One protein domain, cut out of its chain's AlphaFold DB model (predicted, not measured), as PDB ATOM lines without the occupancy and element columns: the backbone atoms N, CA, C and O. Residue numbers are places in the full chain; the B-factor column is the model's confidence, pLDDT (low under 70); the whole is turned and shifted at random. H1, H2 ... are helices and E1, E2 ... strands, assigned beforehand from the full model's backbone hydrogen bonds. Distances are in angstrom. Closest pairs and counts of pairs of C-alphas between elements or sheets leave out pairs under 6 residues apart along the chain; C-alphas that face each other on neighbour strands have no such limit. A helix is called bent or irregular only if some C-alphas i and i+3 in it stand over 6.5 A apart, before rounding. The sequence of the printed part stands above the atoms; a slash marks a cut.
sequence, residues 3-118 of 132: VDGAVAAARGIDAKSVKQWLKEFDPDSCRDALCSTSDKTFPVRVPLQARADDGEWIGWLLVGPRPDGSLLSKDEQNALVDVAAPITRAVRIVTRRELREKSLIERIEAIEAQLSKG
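What this domain is: This is residues 3 to 118 of the 132 residues of an uncharacterized protein of Sphingomonas sediminicola (UniProt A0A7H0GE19). A small compact head holds a two-stranded hairpin, E1 and E2, in its middle, and one very long helix, H2, starts on the head and runs far out of it as an arm. H2 packs on the hairpin, mostly on E1, with residues 77 to 82 and 85 to 92, and residues 93 to 118 stick out free; the short helix H1 is on the other side of the head, away from H2. The printed part has 116 residues with two named helices and two named strands, in the order H1, E1, E2, H2, and the sheet E1 - E2 is antiparallel. The class is mostly helix. The whole is loose, with a radius of gyration of the C-alphas of 19.1 A, and spans 69 by 33 by 25 A, the arm making the length.

Where its parts are: After residues 3 to 14, which hold no named element, H1 takes residues 15 to 24, 14.8 A long, beginning at C-alpha 15 (-17.358, -16.425, -8.625). E1 is residues 44 to 49, 15.6 A long, beginning at C-alpha 44 (-10.979, -31.881, -14.549). E2 is residues 57 to 63, 17.8 A long. H2, residues 74 to 116, was assigned as one helix by its hydrogen bonds but is bent, with C-alphas 82 and 85 6.6 A apart. Its arm H2a is residues 74 to 82, 12.3 A long. Its arm H2b is residues 85 to 116, 46.8 A long, ending at C-alpha 116 (-56.187, -1.585, -25.524).

How they stand to each other: H1 is apart from E2, from H2a and from H2b. E1 and E2 form a hairpin, antiparallel at 158 degrees between their directions. N 46 and O 61 are within hydrogen-bond range at 2.8 A, as are N 58 and O 48 at 2.9 A. The closest C-alphas of E1 and H2a are those of Val 46 and Val 81, 6.3 A apart. E2 and H2a are near each other, with 5 pairs of C-alphas within 10 A. The closest C-alphas of E1 and H2b are those of Leu 48 and Thr 88, 5.4 A apart. Those of E2 and H2b are Ile 58 and Thr 88, at 7.2 A. H2a and H2b stand at a shallow tilt of 30 degrees. Every O i to N i+4 pair is within hydrogen-bond range in H2a and H2b, and 5 of 6 are in H1.

The domain as a whole: The C-alphas of Asp 68 and Gly 118, the two farthest apart, are 69.6 A from each other. Without the free residues 93 to 118, the body of 90 residues spans 38 by 29 by 23 A. The printed part has no cut. The link from H1 to E1, 19 residues, is long; the links from E1 to E2 and from E2 to H2 are short. The mean pLDDT of the printed part is 87.0, and residues 30 to 33, 51 to 55 and 118 are under 70.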
ATOM      1  N   VAL A   3     -22.358 -22.606 -18.428       88.94
ATOM      2  CA  VAL A   3     -23.421 -22.817 -19.421       88.94
ATOM      3  C   VAL A   3     -23.424 -21.608 -20.349       88.94
ATOM      4  O   VAL A   3     -23.330 -20.484 -19.857       88.94
ATOM      5  N   ASP A   4     -23.450 -21.829 -21.664       87.25
ATOM      6  CA  ASP A   4     -23.404 -20.775 -22.692       87.25
ATOM      7  C   ASP A   4     -22.257 -19.765 -22.477       87.25
ATOM      8  O   ASP A   4     -22.409 -18.552 -22.606       87.25
ATOM      9  N   GLY A   5     -21.090 -20.267 -22.056       85.06
ATOM     10  CA  GLY A   5     -19.909 -19.447 -21.760       85.06
ATOM     11  C   GLY A   5     -19.996 -18.614 -20.473       85.06
ATOM     12  O   GLY A   5     -19.045 -17.916 -20.140       85.06
ATOM     13  N   ALA A   6     -21.087 -18.697 -19.709       87.75
ATOM     14  CA  ALA A   6     -21.278 -17.968 -18.459       87.75
ATOM     15  C   ALA A   6     -21.188 -18.881 -17.227       87.75
ATOM     16  O   ALA A   6     -21.481 -20.076 -17.273       87.75
ATOM     17  N   VAL A   7     -20.807 -18.308 -16.082       90.88
ATOM     18  CA  VAL A   7     -20.784 -19.030 -14.800       90.88
ATOM     19  C   VAL A   7     -22.215 -19.236 -14.305       90.88
ATOM     20  O   VAL A   7     -22.823 -18.309 -13.777       90.88
ATOM     21  N   ALA A   8     -22.728 -20.459 -14.444       90.06
ATOM     22  CA  ALA A   8     -24.061 -20.833 -13.971       90.06
ATOM     23  C   ALA A   8     -24.072 -21.185 -12.475       90.06
ATOM     24  O   ALA A   8     -25.021 -20.877 -11.761       90.06
ATOM     25  N   ALA A   9     -23.008 -21.834 -11.988       89.62
ATOM     26  CA  ALA A   9     -22.867 -22.202 -10.580       89.62
ATOM     27  C   ALA A   9     -21.396 -22.382 -10.189       89.62
ATOM     28  O   ALA A   9     -20.601 -22.917 -10.970       89.62
ATOM     29  N   ALA A  10     -21.044 -22.011  -8.960       92.75
ATOM     30  CA  ALA A  10     -19.726 -22.233  -8.368       92.75
ATOM     31  C   ALA A  10     -19.878 -22.716  -6.919       92.75
ATOM     32  O   ALA A  10     -20.757 -22.254  -6.193       92.75
ATOM     33  N   ARG A  11     -19.029 -23.660  -6.501       92.75
ATOM     34  CA  ARG A  11     -18.981 -24.186  -5.132       92.75
ATOM     35  C   ARG A  11     -17.531 -24.470  -4.762       92.75
ATOM     36  O   ARG A  11     -16.809 -25.040  -5.569       92.75
ATOM     37  N   GLY A  12     -17.120 -24.072  -3.557       91.31
ATOM     38  CA  GLY A  12     -15.732 -24.229  -3.097       91.31
ATOM     39  C   GLY A  12     -14.731 -23.260  -3.743       91.31
ATOM     40  O   GLY A  12     -13.548 -23.329  -3.444       91.31
ATOM     41  N   ILE A  13     -15.206 -22.351  -4.596       92.06
ATOM     42  CA  ILE A  13     -14.444 -21.272  -5.230       92.06
ATOM     43  C   ILE A  13     -15.377 -20.072  -5.415       92.06
ATOM     44  O   ILE A  13     -16.568 -20.248  -5.693       92.06
ATOM     45  N   ASP A  14     -14.870 -18.856  -5.228       90.62
ATOM     46  CA  ASP A  14     -15.665 -17.647  -5.415       90.62
ATOM     47  C   ASP A  14     -15.870 -17.331  -6.907       90.62
ATOM     48  O   ASP A  14     -15.028 -17.611  -7.762       90.62
ATOM     49  N   ALA A  15     -16.998 -16.703  -7.237       87.62
ATOM     50  CA  ALA A  15     -17.358 -16.425  -8.625       87.62
ATOM     51  C   ALA A  15     -16.392 -15.459  -9.340       87.62
ATOM     52  O   ALA A  15     -16.327 -15.473 -10.571       87.62
ATOM     53  N   LYS A  16     -15.651 -14.612  -8.612       90.06
ATOM     54  CA  LYS A  16     -14.692 -13.673  -9.211       90.06
ATOM     55  C   LYS A  16     -13.459 -14.424  -9.706       90.06
ATOM     56  O   LYS A  16     -13.041 -14.183 -10.835       90.06
ATOM     57  N   SER A  17     -12.958 -15.375  -8.923       92.25
ATOM     58  CA  SER A  17     -11.864 -16.268  -9.320       92.25
ATOM     59  C   SER A  17     -12.237 -17.118 -10.534       92.25
ATOM     60  O   SER A  17     -11.463 -17.194 -11.484       92.25
ATOM     61  N   VAL A  18     -13.462 -17.658 -10.582       92.00
ATOM     62  CA  VAL A  18     -13.942 -18.395 -11.771       92.00
ATOM     63  C   VAL A  18     -13.982 -17.496 -13.007       92.00
ATOM     64  O   VAL A  18     -13.546 -17.906 -14.077       92.00
ATOM     65  N   LYS A  19     -14.471 -16.256 -12.877       90.75
ATOM     66  CA  LYS A  19     -14.495 -15.293 -13.991       90.75
ATOM     67  C   LYS A  19     -13.098 -14.894 -14.451       90.75
ATOM     68  O   LYS A  19     -12.921 -14.626 -15.632       90.75
ATOM     69  N   GLN A  20     -12.134 -14.799 -13.539       91.94
ATOM     70  CA  GLN A  20     -10.749 -14.515 -13.896       91.94
ATOM     71  C   GLN A  20     -10.146 -15.684 -14.673       91.94
ATOM     72  O   GLN A  20      -9.636 -15.463 -15.764       91.94
ATOM     73  N   TRP A  21     -10.311 -16.908 -14.172       92.69
ATOM     74  CA  TRP A  21      -9.894 -18.121 -14.873       92.69
ATOM     75  C   TRP A  21     -10.538 -18.232 -16.264       92.69
ATOM     76  O   TRP A  21      -9.858 -18.519 -17.242       92.69
ATOM     77  N   LEU A  22     -11.827 -17.902 -16.388       90.56
ATOM     78  CA  LEU A  22     -12.558 -17.942 -17.658       90.56
ATOM     79  C   LEU A  22     -11.985 -16.999 -18.730       90.56
ATOM     80  O   LEU A  22     -12.169 -17.257 -19.910       90.56
ATOM     81  N   LYS A  23     -11.307 -15.909 -18.345       90.31
ATOM     82  CA  LYS A  23     -10.657 -15.004 -19.313       90.31
ATOM     83  C   LYS A  23      -9.435 -15.631 -19.977       90.31
ATOM     84  O   LYS A  23      -9.062 -15.204 -21.063       90.31
ATOM     85  N   GLU A  24      -8.793 -16.567 -19.289       87.81
ATOM     86  CA  GLU A  24      -7.574 -17.248 -19.734       87.81
ATOM     87  C   GLU A  24      -7.886 -18.624 -20.332       87.81
ATOM     88  O   GLU A  24      -7.117 -19.150 -21.133       87.81
ATOM     89  N   PHE A  25      -9.023 -19.206 -19.950       86.62
ATOM     90  CA  PHE A  25      -9.503 -20.471 -20.477       86.62
ATOM     91  C   PHE A  25     -10.119 -20.291 -21.863       86.62
ATOM     92  O   PHE A  25     -11.079 -19.543 -22.026       86.62
ATOM     93  N   ASP A  26      -9.605 -21.041 -22.834       82.06
ATOM     94  CA  ASP A  26     -10.212 -21.193 -24.152       82.06
ATOM     95  C   ASP A  26     -11.030 -22.504 -24.209       82.06
ATOM     96  O   ASP A  26     -10.453 -23.599 -24.243       82.06
ATOM     97  N   PRO A  27     -12.374 -22.424 -24.209       75.94
ATOM     98  CA  PRO A  27     -13.252 -23.588 -24.281       75.94
ATOM     99  C   PRO A  27     -13.107 -24.384 -25.581       75.94
ATOM    100  O   PRO A  27     -13.336 -25.595 -25.577       75.94
ATOM    101  N   ASP A  28     -12.754 -23.727 -26.688       72.06
ATOM    102  CA  ASP A  28     -12.761 -24.346 -28.013       72.06
ATOM    103  C   ASP A  28     -11.516 -25.197 -28.265       72.06
ATOM    104  O   ASP A  28     -11.618 -26.252 -28.893       72.06
ATOM    105  N   SER A  29     -10.369 -24.822 -27.697       71.44
ATOM    106  CA  SER A  29      -9.152 -25.647 -27.737       71.44
ATOM    107  C   SER A  29      -9.173 -26.841 -26.778       71.44
ATOM    108  O   SER A  29      -8.348 -27.744 -26.908       71.44
ATOM    109  N   CYS A  30     -10.112 -26.881 -25.827       67.69
ATOM    110  CA  CYS A  30     -10.162 -27.902 -24.777       67.69
ATOM    111  C   CYS A  30     -11.285 -28.937 -24.942       67.69
ATOM    112  O   CYS A  30     -11.462 -29.748 -24.034       67.69
ATOM    113  N   ARG A  31     -12.025 -28.938 -26.063       66.25
ATOM    114  CA  ARG A  31     -13.259 -29.734 -26.261       66.25
ATOM    115  C   ARG A  31     -13.137 -31.225 -25.911       66.25
ATOM    116  O   ARG A  31     -14.068 -31.770 -25.325       66.25
ATOM    117  N   ASP A  32     -11.985 -31.839 -26.174       65.00
ATOM    118  CA  ASP A  32     -11.751 -33.274 -25.936       65.00
ATOM    119  C   ASP A  32     -11.001 -33.580 -24.623       65.00
ATOM    120  O   ASP A  32     -10.821 -34.741 -24.244       65.00
ATOM    121  N   ALA A  33     -10.532 -32.554 -23.905       67.19
ATOM    122  CA  ALA A  33      -9.663 -32.722 -22.746       67.19
ATOM    123  C   ALA A  33     -10.468 -32.867 -21.446       67.19
ATOM    124  O   ALA A  33     -10.882 -31.878 -20.845       67.19
ATOM    125  N   LEU A  34     -10.613 -34.107 -20.966       81.62
ATOM    126  CA  LEU A  34     -11.251 -34.394 -19.674       81.62
ATOM    127  C   LEU A  34     -10.387 -33.976 -18.477       81.62
ATOM    128  O   LEU A  34     -10.909 -33.577 -17.437       81.62
ATOM    129  N   CYS A  35      -9.064 -34.085 -18.617       84.56
ATOM    130  CA  CYS A  35      -8.114 -33.807 -17.550       84.56
ATOM    131  C   CYS A  35      -6.913 -33.012 -18.077       84.56
ATOM    132  O   CYS A  35      -6.266 -33.407 -19.047       84.56
ATOM    133  N   SER A  36      -6.614 -31.894 -17.424       84.62
ATOM    134  CA  SER A  36      -5.499 -31.001 -17.706       84.62
ATOM    135  C   SER A  36      -4.687 -30.812 -16.429       84.62
ATOM    136  O   SER A  36      -5.050 -30.046 -15.544       84.62
ATOM    137  N   THR A  37      -3.559 -31.511 -16.330       81.94
ATOM    138  CA  THR A  37      -2.669 -31.438 -15.158       81.94
ATOM    139  C   THR A  37      -1.972 -30.082 -15.012       81.94
ATOM    140  O   THR A  37      -1.470 -29.762 -13.937       81.94
ATOM    141  N   SER A  38      -1.939 -29.278 -16.078       85.12
ATOM    142  CA  SER A  38      -1.409 -27.915 -16.069       85.12
ATOM    143  C   SER A  38      -2.363 -26.905 -15.428       85.12
ATOM    144  O   SER A  38      -1.908 -25.862 -14.956       85.12
ATOM    145  N   ASP A  39      -3.661 -27.204 -15.367       88.50
ATOM    146  CA  ASP A  39      -4.645 -26.336 -14.733       88.50
ATOM    147  C   ASP A  39      -4.807 -26.670 -13.253       88.50
ATOM    148  O   ASP A  39      -5.362 -27.695 -12.868       88.50
ATOM    149  N   LYS A  40      -4.334 -25.759 -12.405       88.94
ATOM    150  CA  LYS A  40      -4.413 -25.902 -10.946       88.94
ATOM    151  C   LYS A  40      -5.781 -25.534 -10.371       88.94
ATOM    152  O   LYS A  40      -6.054 -25.865  -9.221       88.94
ATOM    153  N   THR A  41      -6.619 -24.837 -11.138       92.06
ATOM    154  CA  THR A  41      -7.941 -24.374 -10.695       92.06
ATOM    155  C   THR A  41      -9.008 -25.399 -11.045       92.06
ATOM    156  O   THR A  41      -9.789 -25.786 -10.181       92.06
ATOM    157  N   PHE A  42      -9.017 -25.859 -12.297       92.62
ATOM    158  CA  PHE A  42      -9.966 -26.845 -12.808       92.62
ATOM    159  C   PHE A  42      -9.243 -27.912 -13.636       92.62
ATOM    160  O   PHE A  42      -9.353 -27.927 -14.868       92.62
ATOM    161  N   PRO A  43      -8.502 -28.819 -12.973       91.69
ATOM    162  CA  PRO A  43      -7.792 -29.886 -13.657       91.69
ATOM    163  C   PRO A  43      -8.732 -30.876 -14.338       91.69
ATOM    164  O   PRO A  43      -8.306 -31.532 -15.275       91.69
ATOM    165  N   VAL A  44      -9.992 -31.001 -13.907       92.38
ATOM    166  CA  VAL A  44     -10.979 -31.881 -14.549       92.38
ATOM    167  C   VAL A  44     -12.082 -31.044 -15.188       92.38
ATOM    168  O   VAL A  44     -12.691 -30.186 -14.541       92.38
ATOM    169  N   ARG A  45     -12.347 -31.304 -16.470       92.19
ATOM    170  CA  ARG A  45     -13.279 -30.539 -17.303       92.19
ATOM    171  C   ARG A  45     -14.124 -31.494 -18.123       92.19
ATOM    172  O   ARG A  45     -13.641 -32.133 -19.045       92.19
ATOM    173  N   VAL A  46     -15.398 -31.601 -17.787       91.38
ATOM    174  CA  VAL A  46     -16.309 -32.525 -18.459       91.38
ATOM    175  C   VAL A  46     -17.229 -31.709 -19.369       91.38
ATOM    176  O   VAL A  46     -17.936 -30.826 -18.864       91.38
ATOM    177  N   PRO A  47     -17.236 -31.954 -20.690       90.69
ATOM    178  CA  PRO A  47     -18.137 -31.250 -21.589       90.69
ATOM    179  C   PRO A  47     -19.588 -31.647 -21.297       90.69
ATOM    180  O   PRO A  47     -19.920 -32.823 -21.134       90.69
ATOM    181  N   LEU A  48     -20.471 -30.652 -21.234       90.38
ATOM    182  CA  LEU A  48     -21.913 -30.852 -21.138       90.38
ATOM    183  C   LEU A  48     -22.481 -30.897 -22.556       90.38
ATOM    184  O   LEU A  48     -22.806 -29.865 -23.146       90.38
ATOM    185  N   GLN A  49     -22.538 -32.104 -23.113       85.94
ATOM    186  CA  GLN A  49     -23.017 -32.368 -24.466       85.94
ATOM    187  C   GLN A  49     -24.088 -33.461 -24.447       85.94
ATOM    188  O   GLN A  49     -23.993 -34.453 -23.716       85.94
ATOM    189  N   ALA A  50     -25.141 -33.281 -25.245       72.50
ATOM    190  CA  ALA A  50     -26.166 -34.302 -25.398       72.50
ATOM    191  C   ALA A  50     -25.634 -35.468 -26.246       72.50
ATOM    192  O   ALA A  50     -25.063 -35.260 -27.311       72.50
ATOM    193  N   ARG A  51     -25.877 -36.709 -25.801       64.06
ATOM    194  CA  ARG A  51     -25.550 -37.922 -26.575       64.06
ATOM    195  C   ARG A  51     -26.456 -38.151 -27.797       64.06
ATOM    196  O   ARG A  51     -26.134 -39.018 -28.598       64.06
ATOM    197  N   ALA A  52     -27.590 -37.452 -27.917       54.44
ATOM    198  CA  ALA A  52     -28.602 -37.707 -28.946       54.44
ATOM    199  C   ALA A  52     -28.636 -36.601 -30.018       54.44
ATOM    200  O   ALA A  52     -28.812 -35.436 -29.675       54.44
ATOM    201  N   ASP A  53     -28.485 -37.030 -31.275       50.50
ATOM    202  CA  ASP A  53     -28.675 -36.419 -32.608       50.50
ATOM    203  C   ASP A  53     -28.159 -35.009 -32.935       50.50
ATOM    204  O   ASP A  53     -27.702 -34.808 -34.058       50.50
ATOM    205  N   ASP A  54     -28.176 -34.038 -32.024       59.97
ATOM    206  CA  ASP A  54     -27.678 -32.685 -32.323       59.97
ATOM    207  C   ASP A  54     -26.256 -32.434 -31.814       59.97
ATOM    208  O   ASP A  54     -25.613 -31.481 -32.254       59.97
ATOM    209  N   GLY A  55     -25.749 -33.280 -30.906       65.25
ATOM    210  CA  GLY A  55     -24.423 -33.106 -30.306       65.25
ATOM    211  C   GLY A  55     -24.246 -31.712 -29.702       65.25
ATOM    212  O   GLY A  55     -23.125 -31.212 -29.616       65.25
ATOM    213  N   GLU A  56     -25.347 -31.050 -29.337       75.25
ATOM    214  CA  GLU A  56     -25.316 -29.640 -28.988       75.25
ATOM    215  C   GLU A  56     -24.640 -29.495 -27.626       75.25
ATOM    216  O   GLU A  56     -25.101 -30.016 -26.601       75.25
ATOM    217  N   TRP A  57     -23.484 -28.843 -27.653       85.19
ATOM    218  CA  TRP A  57     -22.700 -28.515 -26.479       85.19
ATOM    219  C   TRP A  57     -23.315 -27.293 -25.800       85.19
ATOM    220  O   TRP A  57     -23.548 -26.279 -26.452       85.19
ATOM    221  N   ILE A  58     -23.569 -27.395 -24.495       88.56
ATOM    222  CA  ILE A  58     -24.173 -26.310 -23.711       88.56
ATOM    223  C   ILE A  58     -23.207 -25.706 -22.690       88.56
ATOM    224  O   ILE A  58     -23.541 -24.712 -22.052       88.56
ATOM    225  N   GLY A  59     -22.034 -26.308 -22.466       90.75
ATOM    226  CA  GLY A  59     -21.098 -25.812 -21.460       90.75
ATOM    227  C   GLY A  59     -20.152 -26.848 -20.856       90.75
ATOM    228  O   GLY A  59     -19.861 -27.891 -21.437       90.75
ATOM    229  N   TRP A  60     -19.668 -26.551 -19.651       92.31
ATOM    230  CA  TRP A  60     -18.653 -27.343 -18.952       92.31
ATOM    231  C   TRP A  60     -19.024 -27.605 -17.494       92.31
ATOM    232  O   TRP A  60     -19.353 -26.687 -16.729       92.31
ATOM    233  N   LEU A  61     -18.854 -28.848 -17.059       92.88
ATOM    234  CA  LEU A  61     -18.722 -29.189 -15.652       92.88
ATOM    235  C   LEU A  61     -17.235 -29.150 -15.283       92.88
ATOM    236  O   LEU A  61     -16.443 -29.972 -15.729       92.88
ATOM    237  N   LEU A  62     -16.865 -28.160 -14.476       93.44
ATOM    238  CA  LEU A  62     -15.490 -27.916 -14.050       93.44
ATOM    239  C   LEU A  62     -15.312 -28.369 -12.605       93.44
ATOM    240  O   LEU A  62     -16.122 -27.997 -11.748       93.44
ATOM    241  N   VAL A  63     -14.259 -29.140 -12.343       93.44
ATOM    242  CA  VAL A  63     -13.957 -29.702 -11.024       93.44
ATOM    243  C   VAL A  63     -12.514 -29.378 -10.652       93.44
ATOM    244  O   VAL A  63     -11.585 -29.603 -11.429       93.44
ATOM    245  N   GLY A  64     -12.357 -28.795  -9.462       92.88
ATOM    246  CA  GLY A  64     -11.063 -28.467  -8.874       92.88
ATOM    247  C   GLY A  64     -10.306 -29.699  -8.367       92.88
ATOM    248  O   GLY A  64     -10.860 -30.803  -8.362       92.88
ATOM    249  N   PRO A  65      -9.054 -29.536  -7.912       91.88
ATOM    250  CA  PRO A  65      -8.352 -30.605  -7.215       91.88
ATOM    251  C   PRO A  65      -9.088 -30.981  -5.924       91.88
ATOM    252  O   PRO A  65      -9.892 -30.213  -5.382       91.88
ATOM    253  N   ARG A  66      -8.793 -32.170  -5.401       91.12
ATOM    254  CA  ARG A  66      -9.261 -32.570  -4.075       91.12
ATOM    255  C   ARG A  66      -8.650 -31.657  -2.997       91.12
ATOM    256  O   ARG A  66      -7.621 -31.025  -3.243       91.12
ATOM    257  N   PRO A  67      -9.235 -31.590  -1.786       88.44
ATOM    258  CA  PRO A  67      -8.693 -30.771  -0.697       88.44
ATOM    259  C   PRO A  67      -7.250 -31.115  -0.304       88.44
ATOM    260  O   PRO A  67      -6.528 -30.256   0.190       88.44
ATOM    261  N   ASP A  68      -6.827 -32.359  -0.536       90.62
ATOM    262  CA  ASP A  68      -5.453 -32.836  -0.336       90.62
ATOM    263  C   ASP A  68      -4.511 -32.507  -1.515       90.62
ATOM    264  O   ASP A  68      -3.339 -32.874  -1.499       90.62
ATOM    265  N   GLY A  69      -5.013 -31.819  -2.546       85.88
ATOM    266  CA  GLY A  69      -4.286 -31.452  -3.758       85.88
ATOM    267  C   GLY A  69      -4.190 -32.564  -4.804       85.88
ATOM    268  O   GLY A  69      -3.676 -32.318  -5.896       85.88
ATOM    269  N   SER A  70      -4.683 -33.770  -4.512       89.31
ATOM    270  CA  SER A  70      -4.660 -34.876  -5.468       89.31
ATOM    271  C   SER A  70      -5.696 -34.692  -6.583       89.31
ATOM    272  O   SER A  70      -6.714 -34.007  -6.437       89.31
ATOM    273  N   LEU A  71      -5.420 -35.302  -7.736       89.94
ATOM    274  CA  LEU A  71      -6.363 -35.341  -8.850       89.94
ATOM    275  C   LEU A  71      -7.378 -36.465  -8.649       89.94
ATOM    276  O   LEU A  71      -7.087 -37.477  -8.009       89.94
ATOM    277  N   LEU A  72      -8.564 -36.290  -9.229       90.06
ATOM    278  CA  LEU A  72      -9.580 -37.336  -9.247       90.06
ATOM    279  C   LEU A  72      -9.039 -38.579  -9.958       90.06
ATOM    280  O   LEU A  72      -8.344 -38.474 -10.976       90.06
ATOM    281  N   SER A  73      -9.389 -39.755  -9.444       91.88
ATOM    282  CA  SER A  73      -9.032 -41.024 -10.072       91.88
ATOM    283  C   SER A  73      -9.717 -41.170 -11.435       91.88
ATOM    284  O   SER A  73     -10.665 -40.452 -11.764       91.88
ATOM    285  N   LYS A  74      -9.260 -42.131 -12.243       90.62
ATOM    286  CA  LYS A  74      -9.892 -42.412 -13.537       90.62
ATOM    287  C   LYS A  74     -11.357 -42.838 -13.381       90.62
ATOM    288  O   LYS A  74     -12.188 -42.426 -14.181       90.62
ATOM    289  N   ASP A  75     -11.679 -43.592 -12.333       93.50
ATOM    290  CA  ASP A  75     -13.050 -44.035 -12.063       93.50
ATOM    291  C   ASP A  75     -13.957 -42.867 -11.668       93.50
ATOM    292  O   ASP A  75     -15.093 -42.778 -12.123       93.50
ATOM    293  N   GLU A  76     -13.441 -41.917 -10.887       93.19
ATOM    294  CA  GLU A  76     -14.177 -40.697 -10.541       93.19
ATOM    295  C   GLU A  76     -14.392 -39.796 -11.757       93.19
ATOM    296  O   GLU A  76     -15.479 -39.250 -11.942       93.19
ATOM    297  N   GLN A  77     -13.376 -39.664 -12.612       92.38
ATOM    298  CA  GLN A  77     -13.499 -38.943 -13.877       92.38
ATOM    299  C   GLN A  77     -14.547 -39.599 -14.790       92.38
ATOM    300  O   GLN A  77     -15.384 -38.897 -15.353       92.38
ATOM    301  N   ASN A  78     -14.562 -40.932 -14.888       91.06
ATOM    302  CA  ASN A  78     -15.572 -41.667 -15.654       91.06
ATOM    303  C   ASN A  78     -16.979 -41.460 -15.082       91.06
ATOM    304  O   ASN A  78     -17.907 -41.178 -15.835       91.06
ATOM    305  N   ALA A  79     -17.133 -41.500 -13.756       93.56
ATOM    306  CA  ALA A  79     -18.413 -41.229 -13.111       93.56
ATOM    307  C   ALA A  79     -18.938 -39.820 -13.444       93.56
ATOM    308  O   ALA A  79     -20.133 -39.645 -13.678       93.56
ATOM    309  N   LEU A  80     -18.054 -38.816 -13.521       92.81
ATOM    310  CA  LEU A  80     -18.421 -37.464 -13.955       92.81
ATOM    311  C   LEU A  80     -18.882 -37.418 -15.421       92.81
ATOM    312  O   LEU A  80     -19.837 -36.708 -15.739       92.81
ATOM    313  N   VAL A  81     -18.235 -38.179 -16.305       90.69
ATOM    314  CA  VAL A  81     -18.645 -38.307 -17.714       90.69
ATOM    315  C   VAL A  81     -20.023 -38.963 -17.824       90.69
ATOM    316  O   VAL A  81     -20.877 -38.478 -18.568       90.69
ATOM    317  N   ASP A  82     -20.281 -40.009 -17.041       90.81
ATOM    318  CA  ASP A  82     -21.556 -40.732 -17.065       90.81
ATOM    319  C   ASP A  82     -22.737 -39.856 -16.620       90.81
ATOM    320  O   ASP A  82     -23.837 -39.957 -17.176       90.81
ATOM    321  N   VAL A  83     -22.519 -38.936 -15.672       91.38
ATOM    322  CA  VAL A  83     -23.559 -37.991 -15.226       91.38
ATOM    323  C   VAL A  83     -23.684 -36.743 -16.109       91.38
ATOM    324  O   VAL A  83     -24.683 -36.027 -16.014       91.38
ATOM    325  N   ALA A  84     -22.735 -36.471 -17.008       90.25
ATOM    326  CA  ALA A  84     -22.762 -35.270 -17.846       90.25
ATOM    327  C   ALA A  84     -23.971 -35.238 -18.794       90.25
ATOM    328  O   ALA A  84     -24.634 -34.206 -18.937       90.25
ATOM    329  N   ALA A  85     -24.310 -36.376 -19.405       87.75
ATOM    330  CA  ALA A  85     -25.451 -36.492 -20.310       87.75
ATOM    331  C   ALA A  85     -26.809 -36.216 -19.622       87.75
ATOM    332  O   ALA A  85     -27.573 -35.388 -20.136       87.75
ATOM    333  N   PRO A  86     -27.153 -36.837 -18.471       91.00
ATOM    334  CA  PRO A  86     -28.401 -36.521 -17.778       91.00
ATOM    335  C   PRO A  86     -28.454 -35.076 -17.261       91.00
ATOM    336  O   PRO A  86     -29.514 -34.454 -17.363       91.00
ATOM    337  N   ILE A  87     -27.336 -34.505 -16.791       91.81
ATOM    338  CA  ILE A  87     -27.266 -33.080 -16.410       91.81
ATOM    339  C   ILE A  87     -27.574 -32.193 -17.620       91.81
ATOM    340  O   ILE A  87     -28.443 -31.325 -17.546       91.81
ATOM    341  N   THR A  88     -26.929 -32.462 -18.758       91.19
ATOM    342  CA  THR A  88     -27.149 -31.721 -20.008       91.19
ATOM    343  C   THR A  88     -28.618 -31.754 -20.420       91.19
ATOM    344  O   THR A  88     -29.217 -30.722 -20.726       91.19
ATOM    345  N   ARG A  89     -29.247 -32.935 -20.365       89.94
ATOM    346  CA  ARG A  89     -30.673 -33.092 -20.673       89.94
ATOM    347  C   ARG A  89     -31.556 -32.272 -19.731       89.94
ATOM    348  O   ARG A  89     -32.484 -31.622 -20.209       89.94
ATOM    349  N   ALA A  90     -31.286 -32.304 -18.427       90.56
ATOM    350  CA  ALA A  90     -32.063 -31.566 -17.435       90.56
ATOM    351  C   ALA A  90     -31.998 -30.052 -17.681       90.56
ATOM    352  O   ALA A  90     -33.045 -29.410 -17.776       90.56
ATOM    353  N   VAL A  91     -30.793 -29.507 -17.886       89.94
ATOM    354  CA  VAL A  91     -30.592 -28.084 -18.211       89.94
ATOM    355  C   VAL A  91     -31.371 -27.715 -19.474       89.94
ATOM    356  O   VAL A  91     -32.197 -26.807 -19.437       89.94
ATOM    357  N   ARG A  92     -31.234 -28.488 -20.563       87.94
ATOM    358  CA  ARG A  92     -31.959 -28.224 -21.820       87.94
ATOM    359  C   ARG A  92     -33.480 -28.253 -21.669       87.94
ATOM    360  O   ARG A  92     -34.170 -27.559 -22.415       87.94
ATOM    361  N   ILE A  93     -34.026 -29.100 -20.797       89.50
ATOM    362  CA  ILE A  93     -35.476 -29.153 -20.553       89.50
ATOM    363  C   ILE A  93     -35.933 -27.868 -19.865       89.50
ATOM    364  O   ILE A  93     -36.908 -27.263 -20.311       89.50
ATOM    365  N   VAL A  94     -35.220 -27.441 -18.821       90.44
ATOM    366  CA  VAL A  94     -35.554 -26.230 -18.062       90.44
ATOM    367  C   VAL A  94     -35.410 -24.986 -18.939       90.44
ATOM    368  O   VAL A  94     -36.380 -24.250 -19.086       90.44
ATOM    369  N   THR A  95     -34.285 -24.814 -19.640       87.50
ATOM    370  CA  THR A  95     -34.062 -23.660 -20.528       87.50
ATOM    371  C   THR A  95     -35.123 -23.568 -21.626       87.50
ATOM    372  O   THR A  95     -35.689 -22.504 -21.869       87.50
ATOM    373  N   ARG A  96     -35.466 -24.691 -22.280       87.75
ATOM    374  CA  ARG A  96     -36.527 -24.700 -23.306       87.75
ATOM    375  C   ARG A  96     -37.898 -24.370 -22.730       87.75
ATOM    376  O   ARG A  96     -38.716 -23.780 -23.435       87.75
ATOM    377  N   ARG A  97     -38.169 -24.767 -21.489       91.38
ATOM    378  CA  ARG A  97     -39.417 -24.435 -20.807       91.38
ATOM    379  C   ARG A  97     -39.502 -22.937 -20.520       91.38
ATOM    380  O   ARG A  97     -40.489 -22.325 -20.911       91.38
ATOM    381  N   GLU A  98     -38.458 -22.351 -19.943       90.44
ATOM    382  CA  GLU A  98     -38.408 -20.915 -19.635       90.44
ATOM    383  C   GLU A  98     -38.528 -20.049 -20.898       90.44
ATOM    384  O   GLU A  98     -39.304 -19.095 -20.924       90.44
ATOM    385  N   LEU A  99     -37.841 -20.418 -21.986       89.88
ATOM    386  CA  LEU A  99     -37.944 -19.712 -23.270       89.88
ATOM    387  C   LEU A  99     -39.367 -19.743 -23.843       89.88
ATOM    388  O   LEU A  99     -39.845 -18.742 -24.382       89.88
ATOM    389  N   ARG A 100     -40.058 -20.884 -23.728       90.88
ATOM    390  CA  ARG A 100     -41.455 -21.010 -24.163       90.88
ATOM    391  C   ARG A 100     -42.381 -20.153 -23.309       90.88
ATOM    392  O   ARG A 100     -43.216 -19.454 -23.871       90.88
ATOM    393  N   GLU A 101     -42.228 -20.190 -21.987       93.31
ATOM    394  CA  GLU A 101     -43.036 -19.387 -21.060       93.31
ATOM    395  C   GLU A 101     -42.849 -17.887 -21.328       93.31
ATOM    396  O   GLU A 101     -43.836 -17.173 -21.506       93.31
ATOM    397  N   LYS A 102     -41.605 -17.426 -21.498       93.06
ATOM    398  CA  LYS A 102     -41.304 -16.033 -21.854       93.06
ATOM    399  C   LYS A 102     -41.928 -15.624 -23.192       93.06
ATOM    400  O   LYS A 102     -42.582 -14.589 -23.270       93.06
ATOM    401  N   SER A 103     -41.790 -16.457 -24.227       92.19
ATOM    402  CA  SER A 103     -42.374 -16.179 -25.547       92.19
ATOM    403  C   SER A 103     -43.906 -16.099 -25.511       92.19
ATOM    404  O   SER A 103     -44.503 -15.313 -26.248       92.19
ATOM    405  N   LEU A 104     -44.558 -16.899 -24.661       93.12
ATOM    406  CA  LEU A 104     -46.006 -16.829 -24.468       93.12
ATOM    407  C   LEU A 104     -46.421 -15.534 -23.767       93.12
ATOM    408  O   LEU A 104     -47.372 -14.904 -24.220       93.12
ATOM    409  N   ILE A 105     -45.696 -15.117 -22.725       94.50
ATOM    410  CA  ILE A 105     -45.949 -13.853 -22.017       94.50
ATOM    411  C   ILE A 105     -45.812 -12.666 -22.977       94.50
ATOM    412  O   ILE A 105     -46.745 -11.882 -23.104       94.50
ATOM    413  N   GLU A 106     -44.718 -12.592 -23.742       93.69
ATOM    414  CA  GLU A 106     -44.495 -11.521 -24.726       93.69
ATOM    415  C   GLU A 106     -45.618 -11.453 -25.778       93.69
ATOM    416  O   GLU A 106     -46.052 -10.373 -26.182       93.69
ATOM    417  N   ARG A 107     -46.131 -12.611 -26.220       92.75
ATOM    418  CA  ARG A 107     -47.271 -12.675 -27.150       92.75
ATOM    419  C   ARG A 107     -48.569 -12.188 -26.513       92.75
ATOM    420  O   ARG A 107     -49.332 -11.503 -27.192       92.75
ATOM    421  N   ILE A 108     -48.825 -12.542 -25.254       94.44
ATOM    422  CA  ILE A 108     -50.000 -12.077 -24.509       94.44
ATOM    423  C   ILE A 108     -49.944 -10.555 -24.364       94.44
ATOM    424  O   ILE A 108     -50.879  -9.883 -24.790       94.44
ATOM    425  N   GLU A 109     -48.824 -10.006 -23.889       94.06
ATOM    426  CA  GLU A 109     -48.633  -8.557 -23.727       94.06
ATOM    427  C   GLU A 109     -48.810  -7.803 -25.054       94.06
ATOM    428  O   GLU A 109     -49.470  -6.763 -25.112       94.06
ATOM    429  N   ALA A 110     -48.277  -8.345 -26.155       91.88
ATOM    430  CA  ALA A 110     -48.442  -7.753 -27.479       91.88
ATOM    431  C   ALA A 110     -49.913  -7.725 -27.932       91.88
ATOM    432  O   ALA A 110     -50.353  -6.735 -28.523       91.88
ATOM    433  N   ILE A 111     -50.677  -8.786 -27.658       92.06
ATOM    434  CA  ILE A 111     -52.108  -8.865 -27.982       92.06
ATOM    435  C   ILE A 111     -52.916  -7.904 -27.098       92.06
ATOM    436  O   ILE A 111     -53.752  -7.157 -27.608       92.06
ATOM    437  N   GLU A 112     -52.642  -7.851 -25.795       92.31
ATOM    438  CA  GLU A 112     -53.292  -6.923 -24.861       92.31
ATOM    439  C   GLU A 112     -53.031  -5.454 -25.237       92.31
ATOM    440  O   GLU A 112     -53.942  -4.618 -25.235       92.31
ATOM    441  N   ALA A 113     -51.808  -5.135 -25.667       90.88
ATOM    442  CA  ALA A 113     -51.452  -3.812 -26.174       90.88
ATOM    443  C   ALA A 113     -52.191  -3.449 -27.477       90.88
ATOM    444  O   ALA A 113     -52.452  -2.271 -27.733       90.88
ATOM    445  N   GLN A 114     -52.537  -4.427 -28.317       87.81
ATOM    446  CA  GLN A 114     -53.346  -4.194 -29.518       87.81
ATOM    447  C   GLN A 114     -54.821  -3.977 -29.173       87.81
ATOM    448  O   GLN A 114     -55.442  -3.062 -29.712       87.81
ATOM    449  N   LEU A 115     -55.369  -4.765 -28.247       86.38
ATOM    450  CA  LEU A 115     -56.761  -4.645 -27.810       86.38
ATOM    451  C   LEU A 115     -57.027  -3.326 -27.067       86.38
ATOM    452  O   LEU A 115     -58.068  -2.704 -27.271       86.38
ATOM    453  N   SER A 116     -56.070  -2.851 -26.266       84.06
ATOM    454  CA  SER A 116     -56.187  -1.585 -25.524       84.06
ATOM    455  C   SER A 116     -56.156  -0.331 -26.407       84.06
ATOM    456  O   SER A 116     -56.680   0.709 -26.009       84.06
ATOM    457  N   LYS A 117     -55.612  -0.413 -27.630       80.50
ATOM    458  CA  LYS A 117     -55.611   0.706 -28.591       80.50
ATOM    459  C   LYS A 117     -56.984   0.977 -29.220       80.50
ATOM    460  O   LYS A 117     -57.154   2.031 -29.830       80.50
ATOM    461  N   GLY A 118     -57.959   0.088 -29.009       66.44
ATOM    462  CA  GLY A 118     -59.325   0.205 -29.519       66.44
ATOM    463  C   GLY A 118     -59.413   0.120 -31.053       66.44
ATOM    464  O   GLY A 118     -58.444   0.397 -31.761       66.44
TER     465      GLY A 118